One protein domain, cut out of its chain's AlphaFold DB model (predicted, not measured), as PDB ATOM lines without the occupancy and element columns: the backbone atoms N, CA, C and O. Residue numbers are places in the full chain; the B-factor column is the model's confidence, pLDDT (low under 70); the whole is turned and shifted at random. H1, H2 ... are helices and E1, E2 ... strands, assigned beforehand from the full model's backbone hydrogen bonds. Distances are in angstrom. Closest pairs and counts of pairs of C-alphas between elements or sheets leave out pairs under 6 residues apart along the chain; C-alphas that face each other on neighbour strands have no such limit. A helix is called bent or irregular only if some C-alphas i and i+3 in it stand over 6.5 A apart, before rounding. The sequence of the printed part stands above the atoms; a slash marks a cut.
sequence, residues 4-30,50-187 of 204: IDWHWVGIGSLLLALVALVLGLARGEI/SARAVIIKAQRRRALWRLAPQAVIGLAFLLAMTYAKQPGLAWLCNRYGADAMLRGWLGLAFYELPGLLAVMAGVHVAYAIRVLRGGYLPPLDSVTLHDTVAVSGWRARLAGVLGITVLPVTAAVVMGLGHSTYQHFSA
ATOM      1  N   ILE A   4     113.547  24.369 -35.157       44.66
ATOM      2  CA  ILE A   4     112.172  24.001 -35.518       44.66
ATOM      3  C   ILE A   4     112.062  23.593 -36.996       44.66
ATOM      4  O   ILE A   4     111.377  22.618 -37.300       44.66
ATOM      5  N   ASP A   5     112.787  24.248 -37.908       44.69
ATOM      6  CA  ASP A   5     112.728  23.962 -39.349       44.69
ATOM      7  C   ASP A   5     113.292  22.567 -39.679       44.69
ATOM      8  O   ASP A   5     112.776  21.857 -40.546       44.69
ATOM      9  N   TRP A   6     114.311  22.119 -38.936       40.53
ATOM     10  CA  TRP A   6     114.923  20.797 -39.109       40.53
ATOM     11  C   TRP A   6     114.011  19.647 -38.676       40.53
ATOM     12  O   TRP A   6     114.014  18.589 -39.311       40.53
ATOM     13  N   HIS A   7     113.185  19.850 -37.646       52.06
ATOM     14  CA  HIS A   7     112.192  18.855 -37.238       52.06
ATOM     15  C   HIS A   7     111.132  18.644 -38.322       52.06
ATOM     16  O   HIS A   7     110.765  17.502 -38.603       52.06
ATOM     17  N   TRP A   8     110.701  19.710 -38.997       51.16
ATOM     18  CA  TRP A   8     109.724  19.619 -40.084       51.16
ATOM     19  C   TRP A   8     110.287  18.953 -41.340       51.16
ATOM     20  O   TRP A   8     109.613  18.113 -41.940       51.16
ATOM     21  N   VAL A   9     111.542  19.239 -41.698       49.00
ATOM     22  CA  VAL A   9     112.245  18.528 -42.781       49.00
ATOM     23  C   VAL A   9     112.424  17.044 -42.434       49.00
ATOM     24  O   VAL A   9     112.217  16.182 -43.293       49.00
ATOM     25  N   GLY A  10     112.731  16.723 -41.174       54.00
ATOM     26  CA  GLY A  10     112.822  15.349 -40.671       54.00
ATOM     27  C   GLY A  10     111.493  14.591 -40.740       54.00
ATOM     28  O   GLY A  10     111.448  13.465 -41.230       54.00
ATOM     29  N   ILE A  11     110.390  15.221 -40.328       64.31
ATOM     30  CA  ILE A  11     109.041  14.635 -40.398       64.31
ATOM     31  C   ILE A  11     108.608  14.443 -41.858       64.31
ATOM     32  O   ILE A  11     108.101  13.380 -42.215       64.31
ATOM     33  N   GLY A  12     108.852  15.431 -42.724       54.25
ATOM     34  CA  GLY A  12     108.531  15.350 -44.150       54.25
ATOM     35  C   GLY A  12     109.303  14.242 -44.874       54.25
ATOM     36  O   GLY A  12     108.722  13.503 -45.669       54.25
ATOM     37  N   SER A  13     110.589  14.070 -44.562       51.97
ATOM     38  CA  SER A  13     111.420  12.998 -45.126       51.97
ATOM     39  C   SER A  13     111.048  11.612 -44.585       51.97
ATOM     40  O   SER A  13     111.000  10.660 -45.365       51.97
ATOM     41  N   LEU A  14     110.677  11.495 -43.304       63.69
ATOM     42  CA  LEU A  14     110.097  10.272 -42.729       63.69
ATOM     43  C   LEU A  14     108.772   9.894 -43.398       63.69
ATOM     44  O   LEU A  14     108.577   8.732 -43.749       63.69
ATOM     45  N   LEU A  15     107.883  10.862 -43.627       62.94
ATOM     46  CA  LEU A  15     106.613  10.644 -44.322       62.94
ATOM     47  C   LEU A  15     106.831  10.231 -45.782       62.94
ATOM     48  O   LEU A  15     106.201   9.286 -46.248       62.94
ATOM     49  N   LEU A  16     107.765  10.868 -46.493       60.41
ATOM     50  CA  LEU A  16     108.157  10.480 -47.852       60.41
ATOM     51  C   LEU A  16     108.756   9.071 -47.903       60.41
ATOM     52  O   LEU A  16     108.396   8.294 -48.784       60.41
ATOM     53  N   ALA A  17     109.624   8.715 -46.952       58.12
ATOM     54  CA  ALA A  17     110.194   7.375 -46.843       58.12
ATOM     55  C   ALA A  17     109.115   6.327 -46.533       58.12
ATOM     56  O   ALA A  17     109.113   5.249 -47.126       58.12
ATOM     57  N   LEU A  18     108.154   6.659 -45.667       64.06
ATOM     58  CA  LEU A  18     107.023   5.799 -45.333       64.06
ATOM     59  C   LEU A  18     106.088   5.617 -46.537       64.06
ATOM     60  O   LEU A  18     105.703   4.493 -46.849       64.06
ATOM     61  N   VAL A  19     105.779   6.686 -47.275       65.88
ATOM     62  CA  VAL A  19     104.996   6.625 -48.519       65.88
ATOM     63  C   VAL A  19     105.733   5.819 -49.590       65.88
ATOM     64  O   VAL A  19     105.120   4.969 -50.233       65.88
ATOM     65  N   ALA A  20     107.042   6.016 -49.758       61.00
ATOM     66  CA  ALA A  20     107.861   5.245 -50.691       61.00
ATOM     67  C   ALA A  20     107.913   3.757 -50.313       61.00
ATOM     68  O   ALA A  20     107.803   2.898 -51.187       61.00
ATOM     69  N   LEU A  21     108.004   3.441 -49.018       63.69
ATOM     70  CA  LEU A  21     107.945   2.076 -48.504       63.69
ATOM     71  C   LEU A  21     106.573   1.445 -48.772       63.69
ATOM     72  O   LEU A  21     106.504   0.328 -49.279       63.69
ATOM     73  N   VAL A  22     105.480   2.161 -48.497       63.03
ATOM     74  CA  VAL A  22     104.109   1.691 -48.752       63.03
ATOM     75  C   VAL A  22     103.866   1.493 -50.243       63.03
ATOM     76  O   VAL A  22     103.316   0.468 -50.628       63.03
ATOM     77  N   LEU A  23     104.321   2.410 -51.099       60.03
ATOM     78  CA  LEU A  23     104.223   2.278 -52.553       60.03
ATOM     79  C   LEU A  23     105.092   1.133 -53.086       60.03
ATOM     80  O   LEU A  23     104.636   0.374 -53.940       60.03
ATOM     81  N   GLY A  24     106.310   0.968 -52.566       59.19
ATOM     82  CA  GLY A  24     107.212  -0.127 -52.927       59.19
ATOM     83  C   GLY A  24     106.656  -1.494 -52.526       59.19
ATOM     84  O   GLY A  24     106.679  -2.434 -53.324       59.19
ATOM     85  N   LEU A  25     106.073  -1.584 -51.327       59.47
ATOM     86  CA  LEU A  25     105.359  -2.765 -50.847       59.47
ATOM     87  C   LEU A  25     104.079  -3.018 -51.654       59.47
ATOM     88  O   LEU A  25     103.839  -4.154 -52.051       59.47
ATOM     89  N   ALA A  26     103.294  -1.978 -51.955       53.81
ATOM     90  CA  ALA A  26     102.036  -2.074 -52.696       53.81
ATOM     91  C   ALA A  26     102.226  -2.448 -54.175       53.81
ATOM     92  O   ALA A  26     101.365  -3.095 -54.765       53.81
ATOM     93  N   ARG A  27     103.348  -2.072 -54.792       54.75
ATOM     94  CA  ARG A  27     103.638  -2.433 -56.187       54.75
ATOM     95  C   ARG A  27     104.308  -3.797 -56.339       54.75
ATOM     96  O   ARG A  27     104.418  -4.283 -57.462       54.75
ATOM     97  N   GLY A  28     104.770  -4.420 -55.251       50.88
ATOM     98  CA  GLY A  28     105.609  -5.622 -55.334       50.88
ATOM     99  C   GLY A  28     106.903  -5.382 -56.129       50.88
ATOM    100  O   GLY A  28     107.488  -6.321 -56.662       50.88
ATOM    101  N   GLU A  29     107.325  -4.116 -56.245       48.00
ATOM    102  CA  GLU A  29     108.400  -3.647 -57.130       48.00
ATOM    103  C   GLU A  29     109.756  -3.518 -56.430       48.00
ATOM    104  O   GLU A  29     110.712  -3.042 -57.042       48.00
ATOM    105  N   ILE A  30     109.905  -4.019 -55.199       44.56
ATOM    106  CA  ILE A  30     111.227  -4.203 -54.581       44.56
ATOM    107  C   ILE A  30     111.926  -5.414 -55.234       44.56
ATOM    108  O   ILE A  30     112.204  -6.431 -54.609       44.56
ATOM    109  N   SER A  50      99.972 -23.785 -52.163       75.75
ATOM    110  CA  SER A  50      99.151 -23.176 -51.111       75.75
ATOM    111  C   SER A  50      98.975 -21.657 -51.261       75.75
ATOM    112  O   SER A  50      97.995 -21.097 -50.765       75.75
ATOM    113  N   ALA A  51      99.891 -20.972 -51.949       70.19
ATOM    114  CA  ALA A  51      99.777 -19.556 -52.258       70.19
ATOM    115  C   ALA A  51      98.882 -19.384 -53.490       70.19
ATOM    116  O   ALA A  51      99.285 -19.672 -54.614       70.19
ATOM    117  N   ARG A  52      97.655 -18.881 -53.293       81.38
ATOM    118  CA  ARG A  52      96.775 -18.538 -54.420       81.38
ATOM    119  C   ARG A  52      97.397 -17.354 -55.162       81.38
ATOM    120  O   ARG A  52      97.345 -16.219 -54.672       81.38
ATOM    121  N   ALA A  53      98.011 -17.650 -56.301       85.19
ATOM    122  CA  ALA A  53      98.675 -16.704 -57.179       85.19
ATOM    123  C   ALA A  53      98.059 -16.780 -58.585       85.19
ATOM    124  O   ALA A  53      97.769 -17.864 -59.085       85.19
ATOM    125  N   VAL A  54      97.828 -15.624 -59.208       87.31
ATOM    126  CA  VAL A  54      97.128 -15.499 -60.497       87.31
ATOM    127  C   VAL A  54      97.924 -14.581 -61.417       87.31
ATOM    128  O   VAL A  54      98.450 -13.561 -60.975       87.31
ATOM    129  N   ILE A  55      98.019 -14.919 -62.703       86.88
ATOM    130  CA  ILE A  55      98.678 -14.061 -63.695       86.88
ATOM    131  C   ILE A  55      97.687 -13.006 -64.196       86.88
ATOM    132  O   ILE A  55      96.633 -13.332 -64.733       86.88
ATOM    133  N   ILE A  56      98.067 -11.737 -64.077       85.75
ATOM    134  CA  ILE A  56      97.406 -10.600 -64.713       85.75
ATOM    135  C   ILE A  56      98.152 -10.289 -66.010       85.75
ATOM    136  O   ILE A  56      99.346  -9.966 -65.995       85.75
ATOM    137  N   LYS A  57      97.436 -10.382 -67.133       86.81
ATOM    138  CA  LYS A  57      97.966 -10.075 -68.466       86.81
ATOM    139  C   LYS A  57      98.133  -8.572 -68.673       86.81
ATOM    140  O   LYS A  57      97.275  -7.775 -68.294       86.81
ATOM    141  N   ALA A  58      99.231  -8.191 -69.317       85.19
ATOM    142  CA  ALA A  58      99.546  -6.806 -69.621       85.19
ATOM    143  C   ALA A  58      98.501  -6.170 -70.546       85.19
ATOM    144  O   ALA A  58      98.153  -6.711 -71.594       85.19
ATOM    145  N   GLN A  59      98.096  -4.944 -70.222       87.56
ATOM    146  CA  GLN A  59      97.238  -4.112 -71.065       87.56
ATOM    147  C   GLN A  59      97.966  -2.808 -71.413       87.56
ATOM    148  O   GLN A  59      97.527  -1.720 -71.044       87.56
ATOM    149  N   ARG A  60      99.096  -2.911 -72.131       82.00
ATOM    150  CA  ARG A  60     100.040  -1.799 -72.390       82.00
ATOM    151  C   ARG A  60      99.371  -0.500 -72.830       82.00
ATOM    152  O   ARG A  60      99.609   0.538 -72.226       82.00
ATOM    153  N   ARG A  61      98.505  -0.561 -73.847       84.50
ATOM    154  CA  ARG A  61      97.818   0.624 -74.385       84.50
ATOM    155  C   ARG A  61      96.984   1.311 -73.303       84.50
ATOM    156  O   ARG A  61      97.122   2.508 -73.088       84.50
ATOM    157  N   ARG A  62      96.165   0.550 -72.576       83.31
ATOM    158  CA  ARG A  62      95.301   1.075 -71.508       83.31
ATOM    159  C   ARG A  62      96.102   1.553 -70.292       83.31
ATOM    160  O   ARG A  62      95.715   2.534 -69.664       83.31
ATOM    161  N   ALA A  63      97.212   0.888 -69.977       79.62
ATOM    162  CA  ALA A  63      98.124   1.277 -68.905       79.62
ATOM    163  C   ALA A  63      98.782   2.632 -69.202       79.62
ATOM    164  O   ALA A  63      98.764   3.515 -68.350       79.62
ATOM    165  N   LEU A  64      99.281   2.827 -70.427       78.62
ATOM    166  CA  LEU A  64      99.854   4.101 -70.868       78.62
ATOM    167  C   LEU A  64      98.825   5.232 -70.823       78.62
ATOM    168  O   LEU A  64      99.114   6.282 -70.262       78.62
ATOM    169  N   TRP A  65      97.603   5.003 -71.315       83.31
ATOM    170  CA  TRP A  65      96.528   6.002 -71.238       83.31
ATOM    171  C   TRP A  65      96.144   6.376 -69.805       83.31
ATOM    172  O   TRP A  65      95.746   7.509 -69.560       83.31
ATOM    173  N   ARG A  66      96.283   5.455 -68.845       78.12
ATOM    174  CA  ARG A  66      96.080   5.759 -67.423       78.12
ATOM    175  C   ARG A  66      97.226   6.559 -66.806       78.12
ATOM    176  O   ARG A  66      96.972   7.357 -65.912       78.12
ATOM    177  N   LEU A  67      98.460   6.341 -67.258       71.38
ATOM    178  CA  LEU A  67      99.648   7.040 -66.757       71.38
ATOM    179  C   LEU A  67      99.850   8.411 -67.418       71.38
ATOM    180  O   LEU A  67     100.414   9.307 -66.796       71.38
ATOM    181  N   ALA A  68      99.374   8.589 -68.652       74.25
ATOM    182  CA  ALA A  68      99.590   9.799 -69.438       74.25
ATOM    183  C   ALA A  68      99.104  11.085 -68.740       74.25
ATOM    184  O   ALA A  68      99.898  12.019 -68.674       74.25
ATOM    185  N   PRO A  69      97.898  11.158 -68.138       73.69
ATOM    186  CA  PRO A  69      97.465  12.370 -67.442       73.69
ATOM    187  C   PRO A  69      98.398  12.751 -66.289       73.69
ATOM    188  O   PRO A  69      98.752  13.914 -66.141       73.69
ATOM    189  N   GLN A  70      98.858  11.768 -65.509       72.88
ATOM    190  CA  GLN A  70      99.780  12.006 -64.393       72.88
ATOM    191  C   GLN A  70     101.149  12.479 -64.889       72.88
ATOM    192  O   GLN A  70     101.725  13.394 -64.308       72.88
ATOM    193  N   ALA A  71     101.650  11.894 -65.979       69.81
ATOM    194  CA  ALA A  71     102.903  12.312 -66.599       69.81
ATOM    195  C   ALA A  71     102.810  13.728 -67.186       69.81
ATOM    196  O   ALA A  71     103.730  14.517 -67.001       69.81
ATOM    197  N   VAL A  72     101.696  14.071 -67.842       73.50
ATOM    198  CA  VAL A  72     101.453  15.412 -68.398       73.50
ATOM    199  C   VAL A  72     101.361  16.452 -67.285       73.50
ATOM    200  O   VAL A  72     102.032  17.475 -67.367       73.50
ATOM    201  N   ILE A  73     100.596  16.179 -66.223       70.06
ATOM    202  CA  ILE A  73     100.484  17.076 -65.063       70.06
ATOM    203  C   ILE A  73     101.848  17.239 -64.383       70.06
ATOM    204  O   ILE A  73     102.270  18.362 -64.119       70.06
ATOM    205  N   GLY A  74     102.567  16.138 -64.148       65.31
ATOM    206  CA  GLY A  74     103.901  16.171 -63.548       65.31
ATOM    207  C   GLY A  74     104.911  16.949 -64.392       65.31
ATOM    208  O   GLY A  74     105.679  17.742 -63.854       65.31
ATOM    209  N   LEU A  75     104.882  16.782 -65.716       69.94
ATOM    210  CA  LEU A  75     105.740  17.519 -66.643       69.94
ATOM    211  C   LEU A  75     105.390  19.010 -66.682       69.94
ATOM    212  O   LEU A  75     106.292  19.839 -66.609       69.94
ATOM    213  N   ALA A  76     104.103  19.359 -66.766       68.50
ATOM    214  CA  ALA A  76     103.644  20.747 -66.736       68.50
ATOM    215  C   ALA A  76     104.062  21.441 -65.434       68.50
ATOM    216  O   ALA A  76     104.550  22.568 -65.457       68.50
ATOM    217  N   PHE A  77     103.945  20.738 -64.308       65.50
ATOM    218  CA  PHE A  77     104.388  21.225 -63.010       65.50
ATOM    219  C   PHE A  77     105.909  21.445 -62.954       65.50
ATOM    220  O   PHE A  77     106.365  22.503 -62.522       65.50
ATOM    221  N   LEU A  78     106.702  20.481 -63.435       62.69
ATOM    222  CA  LEU A  78     108.158  20.624 -63.516       62.69
ATOM    223  C   LEU A  78     108.563  21.801 -64.410       62.69
ATOM    224  O   LEU A  78     109.435  22.572 -64.023       62.69
ATOM    225  N   LEU A  79     107.909  21.972 -65.563       65.25
ATOM    226  CA  LEU A  79     108.141  23.099 -66.468       65.25
ATOM    227  C   LEU A  79     107.761  24.442 -65.835       65.25
ATOM    228  O   LEU A  79     108.490  25.417 -65.993       65.25
ATOM    229  N   ALA A  80     106.663  24.503 -65.078       61.56
ATOM    230  CA  ALA A  80     106.278  25.706 -64.344       61.56
ATOM    231  C   ALA A  80     107.325  26.071 -63.277       61.56
ATOM    232  O   ALA A  80     107.719  27.231 -63.167       61.56
ATOM    233  N   MET A  81     107.836  25.077 -62.544       61.34
ATOM    234  CA  MET A  81     108.891  25.257 -61.539       61.34
ATOM    235  C   MET A  81     110.244  25.660 -62.143       61.34
ATOM    236  O   MET A  81     110.975  26.450 -61.547       61.34
ATOM    237  N   THR A  82     110.610  25.146 -63.321       62.28
ATOM    238  CA  THR A  82     111.854  25.550 -63.999       62.28
ATOM    239  C   THR A  82     111.732  26.925 -64.645       62.28
ATOM    240  O   THR A  82     112.673  27.711 -64.555       62.28
ATOM    241  N   TYR A  83     110.571  27.256 -65.218       59.78
ATOM    242  CA  TYR A  83     110.272  28.588 -65.750       59.78
ATOM    243  C   TYR A  83     110.293  29.659 -64.650       59.78
ATOM    244  O   TYR A  83     110.806  30.760 -64.853       59.78
ATOM    245  N   ALA A  84     109.832  29.301 -63.448       57.38
ATOM    246  CA  ALA A  84     109.964  30.120 -62.251       57.38
ATOM    247  C   ALA A  84     111.418  30.425 -61.889       57.38
ATOM    248  O   ALA A  84     111.731  31.520 -61.460       57.38
ATOM    249  N   LYS A  85     112.350  29.488 -62.060       50.94
ATOM    250  CA  LYS A  85     113.762  29.728 -61.719       50.94
ATOM    251  C   LYS A  85     114.515  30.608 -62.736       50.94
ATOM    252  O   LYS A  85     115.714  30.813 -62.575       50.94
ATOM    253  N   GLN A  86     113.848  31.109 -63.776       60.19
ATOM    254  CA  GLN A  86     114.429  31.782 -64.947       60.19
ATOM    255  C   GLN A  86     113.903  33.229 -65.128       60.19
ATOM    256  O   GLN A  86     113.057  33.664 -64.344       60.19
ATOM    257  N   PRO A  87     114.356  34.002 -66.150       54.59
ATOM    258  CA  PRO A  87     113.871  35.363 -66.478       54.59
ATOM    259  C   PRO A  87     112.345  35.563 -66.515       54.59
ATOM    260  O   PRO A  87     111.882  36.701 -66.437       54.59
ATOM    261  N   GLY A  88     111.552  34.488 -66.593       54.34
ATOM    262  CA  GLY A  88     110.097  34.537 -66.445       54.34
ATOM    263  C   GLY A  88     109.639  35.105 -65.100       54.34
ATOM    264  O   GLY A  88     108.623  35.796 -65.055       54.34
ATOM    265  N   LEU A  89     110.408  34.902 -64.023       58.97
ATOM    266  CA  LEU A  89     110.100  35.451 -62.699       58.97
ATOM    267  C   LEU A  89     110.269  36.984 -62.696       58.97
ATOM    268  O   LEU A  89     109.389  37.712 -62.250       58.97
ATOM    269  N   ALA A  90     111.331  37.494 -63.323       58.06
ATOM    270  CA  ALA A  90     111.532  38.934 -63.501       58.06
ATOM    271  C   ALA A  90     110.460  39.573 -64.411       58.06
ATOM    272  O   ALA A  90     109.955  40.655 -64.107       58.06
ATOM    273  N   TRP A  91     110.061  38.900 -65.498       62.72
ATOM    274  CA  TRP A  91     108.998  39.380 -66.394       62.72
ATOM    275  C   TRP A  91     107.623  39.416 -65.711       62.72
ATOM    276  O   TRP A  91     106.908  40.412 -65.820       62.72
ATOM    277  N   LEU A  92     107.262  38.362 -64.972       63.81
ATOM    278  CA  LEU A  92     106.005  38.294 -64.222       63.81
ATOM    279  C   LEU A  92     105.972  39.332 -63.089       63.81
ATOM    280  O   LEU A  92     104.945  39.988 -62.915       63.81
ATOM    281  N   CYS A  93     107.094  39.547 -62.390       64.25
ATOM    282  CA  CYS A  93     107.216  40.591 -61.371       64.25
ATOM    283  C   CYS A  93     106.995  41.984 -61.975       64.25
ATOM    284  O   CYS A  93     106.266  42.785 -61.395       64.25
ATOM    285  N   ASN A  94     107.550  42.252 -63.163       61.94
ATOM    286  CA  ASN A  94     107.338  43.512 -63.887       61.94
ATOM    287  C   ASN A  94     105.890  43.706 -64.364       61.94
ATOM    288  O   ASN A  94     105.436  44.839 -64.486       61.94
ATOM    289  N   ARG A  95     105.168  42.622 -64.680       66.75
ATOM    290  CA  ARG A  95     103.812  42.686 -65.249       66.75
ATOM    291  C   ARG A  95     102.714  42.759 -64.184       66.75
ATOM    292  O   ARG A  95     101.729  43.459 -64.397       66.75
ATOM    293  N   TYR A  96     102.867  42.030 -63.079       67.94
ATOM    294  CA  TYR A  96     101.821  41.840 -62.063       67.94
ATOM    295  C   TYR A  96     102.183  42.406 -60.681       67.94
ATOM    296  O   TYR A  96     101.322  42.472 -59.807       67.94
ATOM    297  N   GLY A  97     103.430  42.840 -60.483       67.31
ATOM    298  CA  GLY A  97     103.936  43.322 -59.201       67.31
ATOM    299  C   GLY A  97     104.414  42.191 -58.283       67.31
ATOM    300  O   GLY A  97     103.888  41.075 -58.297       67.31
ATOM    301  N   ALA A  98     105.419  42.499 -57.458       64.69
ATOM    302  CA  ALA A  98     106.068  41.541 -56.559       64.69
ATOM    303  C   ALA A  98     105.080  40.886 -55.575       64.69
ATOM    304  O   ALA A  98     105.135  39.678 -55.356       64.69
ATOM    305  N   ASP A  99     104.121  41.653 -55.049       62.69
ATOM    306  CA  ASP A  99     103.174  41.173 -54.035       62.69
ATOM    307  C   ASP A  99     102.116  40.212 -54.581       62.69
ATOM    308  O   ASP A  99     101.718  39.263 -53.902       62.69
ATOM    309  N   ALA A 100     101.606  40.463 -55.791       66.38
ATOM    310  CA  ALA A 100     100.637  39.571 -56.429       66.38
ATOM    311  C   ALA A 100     101.310  38.251 -56.814       66.38
ATOM    312  O   ALA A 100     100.737  37.172 -56.666       66.38
ATOM    313  N   MET A 101     102.561  38.341 -57.249       68.31
ATOM    314  CA  MET A 101     103.338  37.195 -57.667       68.31
ATOM    315  C   MET A 101     103.831  36.342 -56.498       68.31
ATOM    316  O   MET A 101     103.743  35.118 -56.573       68.31
ATOM    317  N   LEU A 102     104.271  36.965 -55.400       66.69
ATOM    318  CA  LEU A 102     104.585  36.271 -54.154       66.69
ATOM    319  C   LEU A 102     103.345  35.534 -53.636       66.69
ATOM    320  O   LEU A 102     103.424  34.348 -53.331       66.69
ATOM    321  N   ARG A 103     102.175  36.186 -53.621       67.50
ATOM    322  CA  ARG A 103     100.911  35.544 -53.226       67.50
ATOM    323  C   ARG A 103     100.510  34.395 -54.150       67.50
ATOM    324  O   ARG A 103     100.074  33.360 -53.651       67.50
ATOM    325  N   GLY A 104     100.692  34.546 -55.461       69.12
ATOM    326  CA  GLY A 104     100.454  33.480 -56.438       69.12
ATOM    327  C   GLY A 104     101.378  32.277 -56.230       69.12
ATOM    328  O   GLY A 104     100.914  31.140 -56.217       69.12
ATOM    329  N   TRP A 105     102.668  32.519 -55.983       68.69
ATOM    330  CA  TRP A 105     103.646  31.472 -55.680       68.69
ATOM    331  C   TRP A 105     103.373  30.764 -54.360       68.69
ATOM    332  O   TRP A 105     103.408  29.536 -54.308       68.69
ATOM    333  N   LEU A 106     103.065  31.526 -53.312       66.94
ATOM    334  CA  LEU A 106     102.671  30.985 -52.015       66.94
ATOM    335  C   LEU A 106     101.390  30.150 -52.146       66.94
ATOM    336  O   LEU A 106     101.330  29.049 -51.609       66.94
ATOM    337  N   GLY A 107     100.393  30.619 -52.901       70.19
ATOM    338  CA  GLY A 107      99.167  29.863 -53.171       70.19
ATOM    339  C   GLY A 107      99.439  28.557 -53.924       70.19
ATOM    340  O   GLY A 107      98.996  27.491 -53.503       70.19
ATOM    341  N   LEU A 108     100.247  28.603 -54.984       70.31
ATOM    342  CA  LEU A 108     100.617  27.412 -55.750       70.31
ATOM    343  C   LEU A 108     101.386  26.392 -54.889       70.31
ATOM    344  O   LEU A 108     101.081  25.199 -54.894       70.31
ATOM    345  N   ALA A 109     102.388  26.862 -54.142       66.94
ATOM    346  CA  ALA A 109     103.275  26.010 -53.359       66.94
ATOM    347  C   ALA A 109     102.576  25.385 -52.143       66.94
ATOM    348  O   ALA A 109     102.847  24.230 -51.811       66.94
ATOM    349  N   PHE A 110     101.675  26.130 -51.498       67.00
ATOM    350  CA  PHE A 110     101.090  25.745 -50.215       67.00
ATOM    351  C   PHE A 110      99.620  25.313 -50.268       67.00
ATOM    352  O   PHE A 110      99.150  24.730 -49.293       67.00
ATOM    353  N   TYR A 111      98.906  25.519 -51.381       69.94
ATOM    354  CA  TYR A 111      97.538  25.013 -51.573       69.94
ATOM    355  C   TYR A 111      97.412  24.064 -52.762       69.94
ATOM    356  O   TYR A 111      96.973  22.928 -52.584       69.94
ATOM    357  N   GLU A 112      97.819  24.495 -53.956       75.31
ATOM    358  CA  GLU A 112      97.593  23.712 -55.182       75.31
ATOM    359  C   GLU A 112      98.381  22.396 -55.165       75.31
ATOM    360  O   GLU A 112      97.853  21.326 -55.476       75.31
ATOM    361  N   LEU A 113      99.642  22.447 -54.727       71.56
ATOM    362  CA  LEU A 113     100.496  21.267 -54.602       71.56
ATOM    363  C   LEU A 113      99.999  20.258 -53.554       71.56
ATOM    364  O   LEU A 113      99.832  19.081 -53.899       71.56
ATOM    365  N   PRO A 114      99.730  20.662 -52.296       70.94
ATOM    366  CA  PRO A 114      99.108  19.772 -51.320       70.94
ATOM    367  C   PRO A 114      97.743  19.230 -51.774       70.94
ATOM    368  O   PRO A 114      97.447  18.055 -51.547       70.94
ATOM    369  N   GLY A 115      96.938  20.042 -52.467       75.12
ATOM    370  CA  GLY A 115      95.661  19.625 -53.046       75.12
ATOM    371  C   GLY A 115      95.818  18.508 -54.080       75.12
ATOM    372  O   GLY A 115      95.172  17.462 -53.973       75.12
ATOM    373  N   LEU A 116      96.744  18.664 -55.031       74.31
ATOM    374  CA  LEU A 116      97.094  17.619 -56.002       74.31
ATOM    375  C   LEU A 116      97.574  16.335 -55.316       74.31
ATOM    376  O   LEU A 116      97.213  15.229 -55.735       74.31
ATOM    377  N   LEU A 117      98.348  16.463 -54.237       70.94
ATOM    378  CA  LEU A 117      98.824  15.321 -53.461       70.94
ATOM    379  C   LEU A 117      97.665  14.557 -52.802       70.94
ATOM    380  O   LEU A 117      97.675  13.326 -52.805       70.94
ATOM    381  N   ALA A 118      96.624  15.241 -52.323       76.31
ATOM    382  CA  ALA A 118      95.421  14.568 -51.834       76.31
ATOM    383  C   ALA A 118      94.580  13.917 -52.925       76.31
ATOM    384  O   ALA A 118      94.059  12.824 -52.701       76.31
ATOM    385  N   VAL A 119      94.473  14.522 -54.109       80.81
ATOM    386  CA  VAL A 119      93.815  13.865 -55.250       80.81
ATOM    387  C   VAL A 119      94.540  12.554 -55.581       80.81
ATOM    388  O   VAL A 119      93.907  11.504 -55.727       80.81
ATOM    389  N   MET A 120      95.875  12.578 -55.611       74.19
ATOM    390  CA  MET A 120      96.696  11.379 -55.805       74.19
ATOM    391  C   MET A 120      96.524  10.363 -54.669       74.19
ATOM    392  O   MET A 120      96.386   9.163 -54.936       74.19
ATOM    393  N   ALA A 121      96.453  10.824 -53.417       76.12
ATOM    394  CA  ALA A 121      96.153   9.972 -52.271       76.12
ATOM    395  C   ALA A 121      94.784   9.291 -52.428       76.12
ATOM    396  O   ALA A 121      94.689   8.085 -52.226       76.12
ATOM    397  N   GLY A 122      93.750  10.004 -52.886       80.06
ATOM    398  CA  GLY A 122      92.419   9.446 -53.144       80.06
ATOM    399  C   GLY A 122      92.428   8.310 -54.173       80.06
ATOM    400  O   GLY A 122      91.817   7.260 -53.957       80.06
ATOM    401  N   VAL A 123      93.194   8.457 -55.260       81.44
ATOM    402  CA  VAL A 123      93.378   7.385 -56.258       81.44
ATOM    403  C   VAL A 123      94.041   6.151 -55.633       81.44
ATOM    404  O   VAL A 123      93.672   5.015 -55.947       81.44
ATOM    405  N   HIS A 124      95.005   6.345 -54.733       79.25
ATOM    406  CA  HIS A 124      95.676   5.250 -54.032       79.25
ATOM    407  C   HIS A 124      94.817   4.609 -52.939       79.25
ATOM    408  O   HIS A 124      94.855   3.390 -52.799       79.25
ATOM    409  N   VAL A 125      93.972   5.373 -52.245       81.94
ATOM    410  CA  VAL A 125      92.961   4.833 -51.326       81.94
ATOM    411  C   VAL A 125      91.991   3.935 -52.088       81.94
ATOM    412  O   VAL A 125      91.748   2.803 -51.676       81.94
ATOM    413  N   ALA A 126      91.495   4.374 -53.248       84.50
ATOM    414  CA  ALA A 126      90.624   3.551 -54.084       84.50
ATOM    415  C   ALA A 126      91.315   2.248 -54.530       84.50
ATOM    416  O   ALA A 126      90.693   1.182 -54.549       84.50
ATOM    417  N   TYR A 127      92.609   2.309 -54.857       83.38
ATOM    418  CA  TYR A 127      93.418   1.123 -55.146       83.38
ATOM    419  C   TYR A 127      93.542   0.202 -53.922       83.38
ATOM    420  O   TYR A 127      93.311  -1.002 -54.032       83.38
ATOM    421  N   ALA A 128      93.842   0.761 -52.753       82.44
ATOM    422  CA  ALA A 128      94.009   0.026 -51.508       82.44
ATOM    423  C   ALA A 128      92.706  -0.656 -51.051       82.44
ATOM    424  O   ALA A 128      92.725  -1.821 -50.656       82.44
ATOM    425  N   ILE A 129      91.553  -0.001 -51.223       87.25
ATOM    426  CA  ILE A 129      90.228  -0.602 -50.999       87.25
ATOM    427  C   ILE A 129      90.018  -1.813 -51.918       87.25
ATOM    428  O   ILE A 129      89.523  -2.846 -51.466       87.25
ATOM    429  N   ARG A 130      90.408  -1.731 -53.198       87.25
ATOM    430  CA  ARG A 130      90.313  -2.877 -54.123       87.25
ATOM    431  C   ARG A 130      91.216  -4.029 -53.701       87.25
ATOM    432  O   ARG A 130      90.790  -5.176 -53.788       87.25
ATOM    433  N   VAL A 131      92.422  -3.736 -53.217       86.69
ATOM    434  CA  VAL A 131      93.331  -4.748 -52.657       86.69
ATOM    435  C   VAL A 131      92.701  -5.427 -51.441       86.69
ATOM    436  O   VAL A 131      92.720  -6.651 -51.361       86.69
ATOM    437  N   LEU A 132      92.090  -4.670 -50.524       86.94
ATOM    438  CA  LEU A 132      91.422  -5.241 -49.350       86.94
ATOM    439  C   LEU A 132      90.198  -6.086 -49.714       86.94
ATOM    440  O   LEU A 132      90.020  -7.161 -49.148       86.94
ATOM    441  N   ARG A 133      89.380  -5.629 -50.671       88.94
ATOM    442  CA  ARG A 133      88.192  -6.361 -51.139       88.94
ATOM    443  C   ARG A 133      88.553  -7.626 -51.913       88.94
ATOM    444  O   ARG A 133      87.924  -8.656 -51.714       88.94
ATOM    445  N   GLY A 134      89.551  -7.547 -52.793       85.81
ATOM    446  CA  GLY A 134      89.984  -8.676 -53.616       85.81
ATOM    447  C   GLY A 134      90.915  -9.644 -52.884       85.81
ATOM    448  O   GLY A 134      90.978 -10.815 -53.234       85.81
ATOM    449  N   GLY A 135      91.656  -9.173 -51.880       86.19
ATOM    450  CA  GLY A 135      92.649  -9.964 -51.151       86.19
ATOM    451  C   GLY A 135      93.928 -10.271 -51.940       86.19
ATOM    452  O   GLY A 135      94.762 -11.024 -51.440       86.19
ATOM    453  N   TYR A 136      94.095  -9.692 -53.134       86.19
ATOM    454  CA  TYR A 136      95.251  -9.873 -54.017       86.19
ATOM    455  C   TYR A 136      96.050  -8.581 -54.162       86.19
ATOM    456  O   TYR A 136      95.480  -7.489 -54.235       86.19
ATOM    457  N   LEU A 137      97.371  -8.726 -54.263       84.31
ATOM    458  CA  LEU A 137      98.286  -7.641 -54.591       84.31
ATOM    459  C   LEU A 137      99.126  -8.006 -55.827       84.31
ATOM    460  O   LEU A 137      99.829  -9.020 -55.782       84.31
ATOM    461  N   PRO A 138      99.104  -7.197 -56.903       85.94
ATOM    462  CA  PRO A 138      98.149  -6.109 -57.180       85.94
ATOM    463  C   PRO A 138      96.688  -6.617 -57.302       85.94
ATOM    464  O   PRO A 138      96.476  -7.824 -57.428       85.94
ATOM    465  N   PRO A 139      95.662  -5.739 -57.265       85.38
ATOM    466  CA  PRO A 139      94.271  -6.160 -57.419       85.38
ATOM    467  C   PRO A 139      94.039  -6.730 -58.825       85.38
ATOM    468  O   PRO A 139      94.659  -6.277 -59.790       85.38
ATOM    469  N   LEU A 140      93.136  -7.705 -58.951       85.44
ATOM    470  CA  LEU A 140      92.947  -8.482 -60.187       85.44
ATOM    471  C   LEU A 140      92.517  -7.626 -61.391       85.44
ATOM    472  O   LEU A 140      92.969  -7.872 -62.503       85.44
ATOM    473  N   ASP A 141      91.757  -6.554 -61.156       83.50
ATOM    474  CA  ASP A 141      91.329  -5.608 -62.201       83.50
ATOM    475  C   ASP A 141      92.376  -4.518 -62.506       83.50
ATOM    476  O   ASP A 141      92.080  -3.473 -63.105       83.50
ATOM    477  N   SER A 142      93.609  -4.689 -62.019       83.12
ATOM    478  CA  SER A 142      94.676  -3.727 -62.273       83.12
ATOM    479  C   SER A 142      95.105  -3.760 -63.739       83.12
ATOM    480  O   SER A 142      95.245  -4.800 -64.373       83.12
ATOM    481  N   VAL A 143      95.316  -2.567 -64.288       83.25
ATOM    482  CA  VAL A 143      95.794  -2.387 -65.659       83.25
ATOM    483  C   VAL A 143      97.304  -2.199 -65.572       83.25
ATOM    484  O   VAL A 143      97.761  -1.145 -65.130       83.25
ATOM    485  N   THR A 144      98.069  -3.220 -65.955       80.69
ATOM    486  CA  THR A 144      99.532  -3.236 -65.837       80.69
ATOM    487  C   THR A 144     100.224  -3.111 -67.194       80.69
ATOM    488  O   THR A 144      99.693  -3.504 -68.237       80.69
ATOM    489  N   LEU A 145     101.439  -2.555 -67.189       79.44
ATOM    490  CA  LEU A 145     102.268  -2.417 -68.393       79.44
ATOM    491  C   LEU A 145     102.909  -3.755 -68.820       79.44
ATOM    492  O   LEU A 145     103.207  -3.972 -69.995       79.44
ATOM    493  N   HIS A 146     103.111  -4.657 -67.860       78.38
ATOM    494  CA  HIS A 146     103.738  -5.965 -68.036       78.38
ATOM    495  C   HIS A 146     102.908  -7.051 -67.355       78.38
ATOM    496  O   HIS A 146     102.112  -6.749 -66.463       78.38
ATOM    497  N   ASP A 147     103.120  -8.307 -67.753       82.75
ATOM    498  CA  ASP A 147     102.495  -9.446 -67.091       82.75
ATOM    499  C   ASP A 147     102.975  -9.499 -65.634       82.75
ATOM    500  O   ASP A 147     104.177  -9.476 -65.325       82.75
ATOM    501  N   THR A 148     102.019  -9.533 -64.714       83.88
ATOM    502  CA  THR A 148     102.287  -9.534 -63.275       83.88
ATOM    503  C   THR A 148     101.617 -10.723 -62.619       83.88
ATOM    504  O   THR A 148     100.611 -11.225 -63.101       83.88
ATOM    505  N   VAL A 149     102.212 -11.210 -61.536       84.75
ATOM    506  CA  VAL A 149     101.629 -12.269 -60.718       84.75
ATOM    507  C   VAL A 149     101.027 -11.577 -59.511       84.75
ATOM    508  O   VAL A 149     101.755 -10.933 -58.755       84.75
ATOM    509  N   ALA A 150      99.714 -11.675 -59.373       85.19
ATOM    510  CA  ALA A 150      98.983 -11.223 -58.208       85.19
ATOM    511  C   ALA A 150      98.960 -12.334 -57.168       85.19
ATOM    512  O   ALA A 150      98.615 -13.471 -57.480       85.19
ATOM    513  N   VAL A 151      99.328 -12.006 -55.934       85.12
ATOM    514  CA  VAL A 151      99.435 -12.982 -54.847       85.12
ATOM    515  C   VAL A 151      98.481 -12.586 -53.736       85.12
ATOM    516  O   VAL A 151      98.428 -11.419 -53.337       85.12
ATOM    517  N   SER A 152      97.724 -13.559 -53.235       85.88
ATOM    518  CA  SER A 152      96.905 -13.366 -52.042       85.88
ATOM    519  C   SER A 152      97.696 -13.646 -50.766       85.88
ATOM    520  O   SER A 152      98.577 -14.505 -50.733       85.88
ATOM    521  N   GLY A 153      97.394 -12.912 -49.696       83.56
ATOM    522  CA  GLY A 153      97.994 -13.172 -48.388       83.56
ATOM    523  C   GLY A 153      97.985 -11.977 -47.443       83.56
ATOM    524  O   GLY A 153      97.478 -10.899 -47.757       83.56
ATOM    525  N   TRP A 154      98.591 -12.162 -46.269       82.00
ATOM    526  CA  TRP A 154      98.670 -11.126 -45.232       82.00
ATOM    527  C   TRP A 154      99.382  -9.856 -45.722       82.00
ATOM    528  O   TRP A 154      98.986  -8.756 -45.348       82.00
ATOM    529  N   ARG A 155     100.369  -9.990 -46.621       80.25
ATOM    530  CA  ARG A 155     101.070  -8.851 -47.236       80.25
ATOM    531  C   ARG A 155     100.141  -7.976 -48.075       80.25
ATOM    532  O   ARG A 155     100.255  -6.758 -48.012       80.25
ATOM    533  N   ALA A 156      99.201  -8.577 -48.810       82.12
ATOM    534  CA  ALA A 156      98.200  -7.828 -49.569       82.12
ATOM    535  C   ALA A 156      97.283  -7.036 -48.627       82.12
ATOM    536  O   ALA A 156      97.042  -5.852 -48.847       82.12
ATOM    537  N   ARG A 157      96.848  -7.657 -47.522       82.38
ATOM    538  CA  ARG A 157      96.050  -6.977 -46.490       82.38
ATOM    539  C   ARG A 157      96.816  -5.830 -45.838       82.38
ATOM    540  O   ARG A 157      96.271  -4.739 -45.732       82.38
ATOM    541  N   LEU A 158      98.076  -6.050 -45.463       80.31
ATOM    542  CA  LEU A 158      98.919  -5.010 -44.876       80.31
ATOM    543  C   LEU A 158      99.113  -3.837 -45.848       80.31
ATOM    544  O   LEU A 158      98.916  -2.693 -45.457       80.31
ATOM    545  N   ALA A 159      99.427  -4.111 -47.118       75.50
ATOM    546  CA  ALA A 159      99.565  -3.077 -48.143       75.50
ATOM    547  C   ALA A 159      98.259  -2.290 -48.351       75.50
ATOM    548  O   ALA A 159      98.293  -1.072 -48.508       75.50
ATOM    549  N   GLY A 160      97.108  -2.967 -48.303       80.25
ATOM    550  CA  GLY A 160      95.797  -2.327 -48.356       80.25
ATOM    551  C   GLY A 160      95.523  -1.424 -47.147       80.25
ATOM    552  O   GLY A 160      95.131  -0.276 -47.322       80.25
ATOM    553  N   VAL A 161      95.778  -1.895 -45.922       82.88
ATOM    554  CA  VAL A 161      95.593  -1.084 -44.704       82.88
ATOM    555  C   VAL A 161      96.515   0.133 -44.723       82.88
ATOM    556  O   VAL A 161      96.042   1.253 -44.558       82.88
ATOM    557  N   LEU A 162      97.805  -0.073 -45.001       78.81
ATOM    558  CA  LEU A 162      98.785   1.011 -45.080       78.81
ATOM    559  C   LEU A 162      98.437   2.020 -46.181       78.81
ATOM    560  O   LEU A 162      98.586   3.219 -45.976       78.81
ATOM    561  N   GLY A 163      97.937   1.561 -47.330       78.88
ATOM    562  CA  GLY A 163      97.511   2.447 -48.413       78.88
ATOM    563  C   GLY A 163      96.321   3.341 -48.045       78.88
ATOM    564  O   GLY A 163      96.248   4.470 -48.523       78.88
ATOM    565  N   ILE A 164      95.412   2.868 -47.183       83.00
ATOM    566  CA  ILE A 164      94.254   3.646 -46.711       83.00
ATOM    567  C   ILE A 164      94.631   4.601 -45.578       83.00
ATOM    568  O   ILE A 164      94.028   5.661 -45.461       83.00
ATOM    569  N   THR A 165      95.603   4.251 -44.739       75.88
ATOM    570  CA  THR A 165      95.951   5.064 -43.567       75.88
ATOM    571  C   THR A 165      97.085   6.040 -43.850       75.88
ATOM    572  O   THR A 165      96.932   7.240 -43.644       75.88
ATOM    573  N   VAL A 166      98.217   5.560 -44.368       77.06
ATOM    574  CA  VAL A 166      99.453   6.349 -44.464       77.06
ATOM    575  C   VAL A 166      99.310   7.505 -45.446       77.06
ATOM    576  O   VAL A 166      99.690   8.629 -45.131       77.06
ATOM    577  N   LEU A 167      98.753   7.254 -46.630       71.50
ATOM    578  CA  LEU A 167      98.663   8.261 -47.691       71.50
ATOM    579  C   LEU A 167      97.713   9.419 -47.336       71.50
ATOM    580  O   LEU A 167      98.143  10.566 -47.458       71.50
ATOM    581  N   PRO A 168      96.480   9.179 -46.848       75.75
ATOM    582  CA  PRO A 168      95.597  10.260 -46.410       75.75
ATOM    583  C   PRO A 168      96.131  11.035 -45.213       75.75
ATOM    584  O   PRO A 168      96.051  12.258 -45.214       75.75
ATOM    585  N   VAL A 169      96.719  10.349 -44.225       78.25
ATOM    586  CA  VAL A 169      97.332  11.021 -43.070       78.25
ATOM    587  C   VAL A 169      98.485  11.910 -43.529       78.25
ATOM    588  O   VAL A 169      98.552  13.071 -43.142       78.25
ATOM    589  N   THR A 170      99.344  11.411 -44.421       72.38
ATOM    590  CA  THR A 170     100.440  12.207 -44.989       72.38
ATOM    591  C   THR A 170      99.908  13.425 -45.743       72.38
ATOM    592  O   THR A 170     100.394  14.533 -45.533       72.38
ATOM    593  N   ALA A 171      98.886  13.250 -46.585       74.94
ATOM    594  CA  ALA A 171      98.278  14.350 -47.329       74.94
ATOM    595  C   ALA A 171      97.656  15.407 -46.403       74.94
ATOM    596  O   ALA A 171      97.856  16.600 -46.622       74.94
ATOM    597  N   ALA A 172      96.955  14.977 -45.350       75.12
ATOM    598  CA  ALA A 172      96.347  15.863 -44.363       75.12
ATOM    599  C   ALA A 172      97.400  16.662 -43.582       75.12
ATOM    600  O   ALA A 172      97.248  17.870 -43.415       75.12
ATOM    601  N   VAL A 173      98.494  16.017 -43.161       73.88
ATOM    602  CA  VAL A 173      99.613  16.693 -42.486       73.88
ATOM    603  C   VAL A 173     100.264  17.715 -43.416       73.88
ATOM    604  O   VAL A 173     100.443  18.864 -43.026       73.88
ATOM    605  N   VAL A 174     100.566  17.337 -44.662       71.75
ATOM    606  CA  VAL A 174     101.176  18.246 -45.648       71.75
ATOM    607  C   VAL A 174     100.263  19.435 -45.955       71.75
ATOM    608  O   VAL A 174     100.749  20.560 -46.028       71.75
ATOM    609  N   MET A 175      98.949  19.226 -46.081       73.88
ATOM    610  CA  MET A 175      97.992  20.325 -46.232       73.88
ATOM    611  C   MET A 175      97.935  21.233 -45.010       73.88
ATOM    612  O   MET A 175      97.939  22.448 -45.172       73.88
ATOM    613  N   GLY A 176      97.891  20.666 -43.801       72.12
ATOM    614  CA  GLY A 176      97.879  21.449 -42.565       72.12
ATOM    615  C   GLY A 176      99.114  22.343 -42.450       72.12
ATOM    616  O   GLY A 176      98.988  23.528 -42.146       72.12
ATOM    617  N   LEU A 177     100.288  21.803 -42.788       70.69
ATOM    618  CA  LEU A 177     101.544  22.552 -42.828       70.69
ATOM    619  C   LEU A 177     101.563  23.606 -43.933       70.69
ATOM    620  O   LEU A 177     102.019  24.726 -43.708       70.69
ATOM    621  N   GLY A 178     101.052  23.280 -45.119       67.62
ATOM    622  CA  GLY A 178     100.904  24.249 -46.202       67.62
ATOM    623  C   GLY A 178     100.025  25.423 -45.780       67.62
ATOM    624  O   GLY A 178     100.426  26.577 -45.903       67.62
ATOM    625  N   HIS A 179      98.874  25.134 -45.177       74.62
ATOM    626  CA  HIS A 179      97.933  26.139 -44.700       74.62
ATOM    627  C   HIS A 179      98.541  27.067 -43.640       74.62
ATOM    628  O   HIS A 179      98.452  28.287 -43.781       74.62
ATOM    629  N   SER A 180      99.205  26.517 -42.615       68.44
ATOM    630  CA  SER A 180      99.838  27.327 -41.564       68.44
ATOM    631  C   SER A 180     100.962  28.201 -42.121       68.44
ATOM    632  O   SER A 180     101.067  29.379 -41.785       68.44
ATOM    633  N   THR A 181     101.773  27.640 -43.020       65.62
ATOM    634  CA  THR A 181     102.883  28.353 -43.660       65.62
ATOM    635  C   THR A 181     102.353  29.471 -44.556       65.62
ATOM    636  O   THR A 181     102.826  30.603 -44.483       65.62
ATOM    637  N   TYR A 182     101.301  29.204 -45.334       66.06
ATOM    638  CA  TYR A 182     100.636  30.224 -46.135       66.06
ATOM    639  C   TYR A 182     100.097  31.360 -45.268       66.06
ATOM    640  O   TYR A 182     100.328  32.518 -45.595       66.06
ATOM    641  N   GLN A 183      99.406  31.069 -44.163       70.19
ATOM    642  CA  GLN A 183      98.889  32.110 -43.264       70.19
ATOM    643  C   GLN A 183     100.011  32.972 -42.675       70.19
ATOM    644  O   GLN A 183      99.863  34.188 -42.586       70.19
ATOM    645  N   HIS A 184     101.152  32.363 -42.347       65.94
ATOM    646  CA  HIS A 184     102.309  33.076 -41.815       65.94
ATOM    647  C   HIS A 184     102.932  34.044 -42.836       65.94
ATOM    648  O   HIS A 184     103.278  35.167 -42.482       65.94
ATOM    649  N   PHE A 185     103.027  33.645 -44.110       62.25
ATOM    650  CA  PHE A 185     103.616  34.475 -45.172       62.25
ATOM    651  C   PHE A 185     102.620  35.393 -45.902       62.25
ATOM    652  O   PHE A 185     103.035  36.366 -46.529       62.25
ATOM    653  N   SER A 186     101.321  35.090 -45.848       64.31
ATOM    654  CA  SER A 186     100.247  35.926 -46.413       64.31
ATOM    655  C   SER A 186      99.729  36.982 -45.437       64.31
ATOM    656  O   SER A 186      99.093  37.944 -45.877       64.31
ATOM    657  N   ALA A 187     100.034  36.850 -44.139       58.88
ATOM    658  CA  ALA A 187      99.929  37.948 -43.186       58.88
ATOM    659  C   ALA A 187     100.723  39.163 -43.714       58.88
ATOM    660  O   ALA A 187     101.771  38.983 -44.341       58.88
TER     661      ALA A 187
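What this domain is: This is residues 4 to 30 and 50 to 187 of the 204 residues of an uncharacterized protein of Pelomonas sp. HMWF004 (UniProt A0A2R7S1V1). Two long helices, H4 and H5, run side by side in opposite directions, with H1 packing on H5 at a shallow tilt through residues 15 to 26 and a small two-stranded sheet, E1 and E2, at one end. H2 runs along the other side of H4 with a gap between them, and short H3 makes the turn from H2 to H4 at the end far from the sheet. The 165 printed residues hold five named helices and two named strands, in the order H1, E1, H2, H3, H4, E2, H5; the sheet is antiparallel and the class is mostly helix. The whole is loose, with a radius of gyration of the C-alphas of 19.7 A, and elongated, spanning 67 by 38 by 22 A.

How they stand to each other: E1, residues 53 to 56, and E2, residues 148 to 152, are antiparallel neighbours at 146 degrees. N 54 and O 150 are 2.9 A apart and N 148 and O 56 are 3.0 A apart, within hydrogen-bond range. Residues 136 to 137 pair, antiparallel, with residues 151 to 152 of E2. H5, residues 154 to 186, touches H4, residues 98 to 134, at a shallow tilt of 14 degrees, opposite ways; their closest C-alphas, of Phe 110 and Gly 178, are 4.3 A apart. H1, residues 4 to 27, touches residues 156 to 170 of H5 with its residues 15 to 26 alone, at a shallow tilt of 30 degrees, opposite ways; the closest C-alphas, of Ala 26 and Ala 159, are 5.3 A apart. H2, residues 60 to 84, touches no helix; H2 and H4 are near each other, with 5 pairs of C-alphas within 10 A. H3, residues 88 to 96, is close to H4 but not clearly touching, the closest C-alphas, of Cys 93 and Met 101, being 6.3 A apart. H2 and H5 are apart. Each O i to N i+4 pair is within hydrogen-bond range in H1 and H3; the counts are 19 of 21 in H2, 31 of 33 in H4 and 27 of 29 in H5.

Where its parts are: H4 is the longest helix, 52.8 A from C-alpha 98 at (106.068, 41.541, -56.559) to C-alpha 134. H5 spans 47.1 A and ends with C-alpha 186 at (100.247, 35.926, -46.413). H1 spans 34.6 A from C-alpha 4 at (112.172, 24.001, -35.518), and H2 spans 34.9 A with a kink of 37 degrees near residue 67; H2 is irregular, but only just, C-alphas 66 and 69 being 6.8 A apart. H3 spans 11.9 A, E1 9.8 A and E2 13.0 A.

The domain as a whole: The C-alphas farthest apart, of Ser 50 and Asn 94, are 68.4 A apart. Residues 31 to 49 are not printed, and C-alphas 30 and 50 are 22.8 A apart across this cut, which lies in the link from H1 to E1. The link from H4 to E2, residues 135 to 147, is long. Mean pLDDT of the printed part is 71.5; 72 residues are under 70, among them 4 to 30 and 74 to 106.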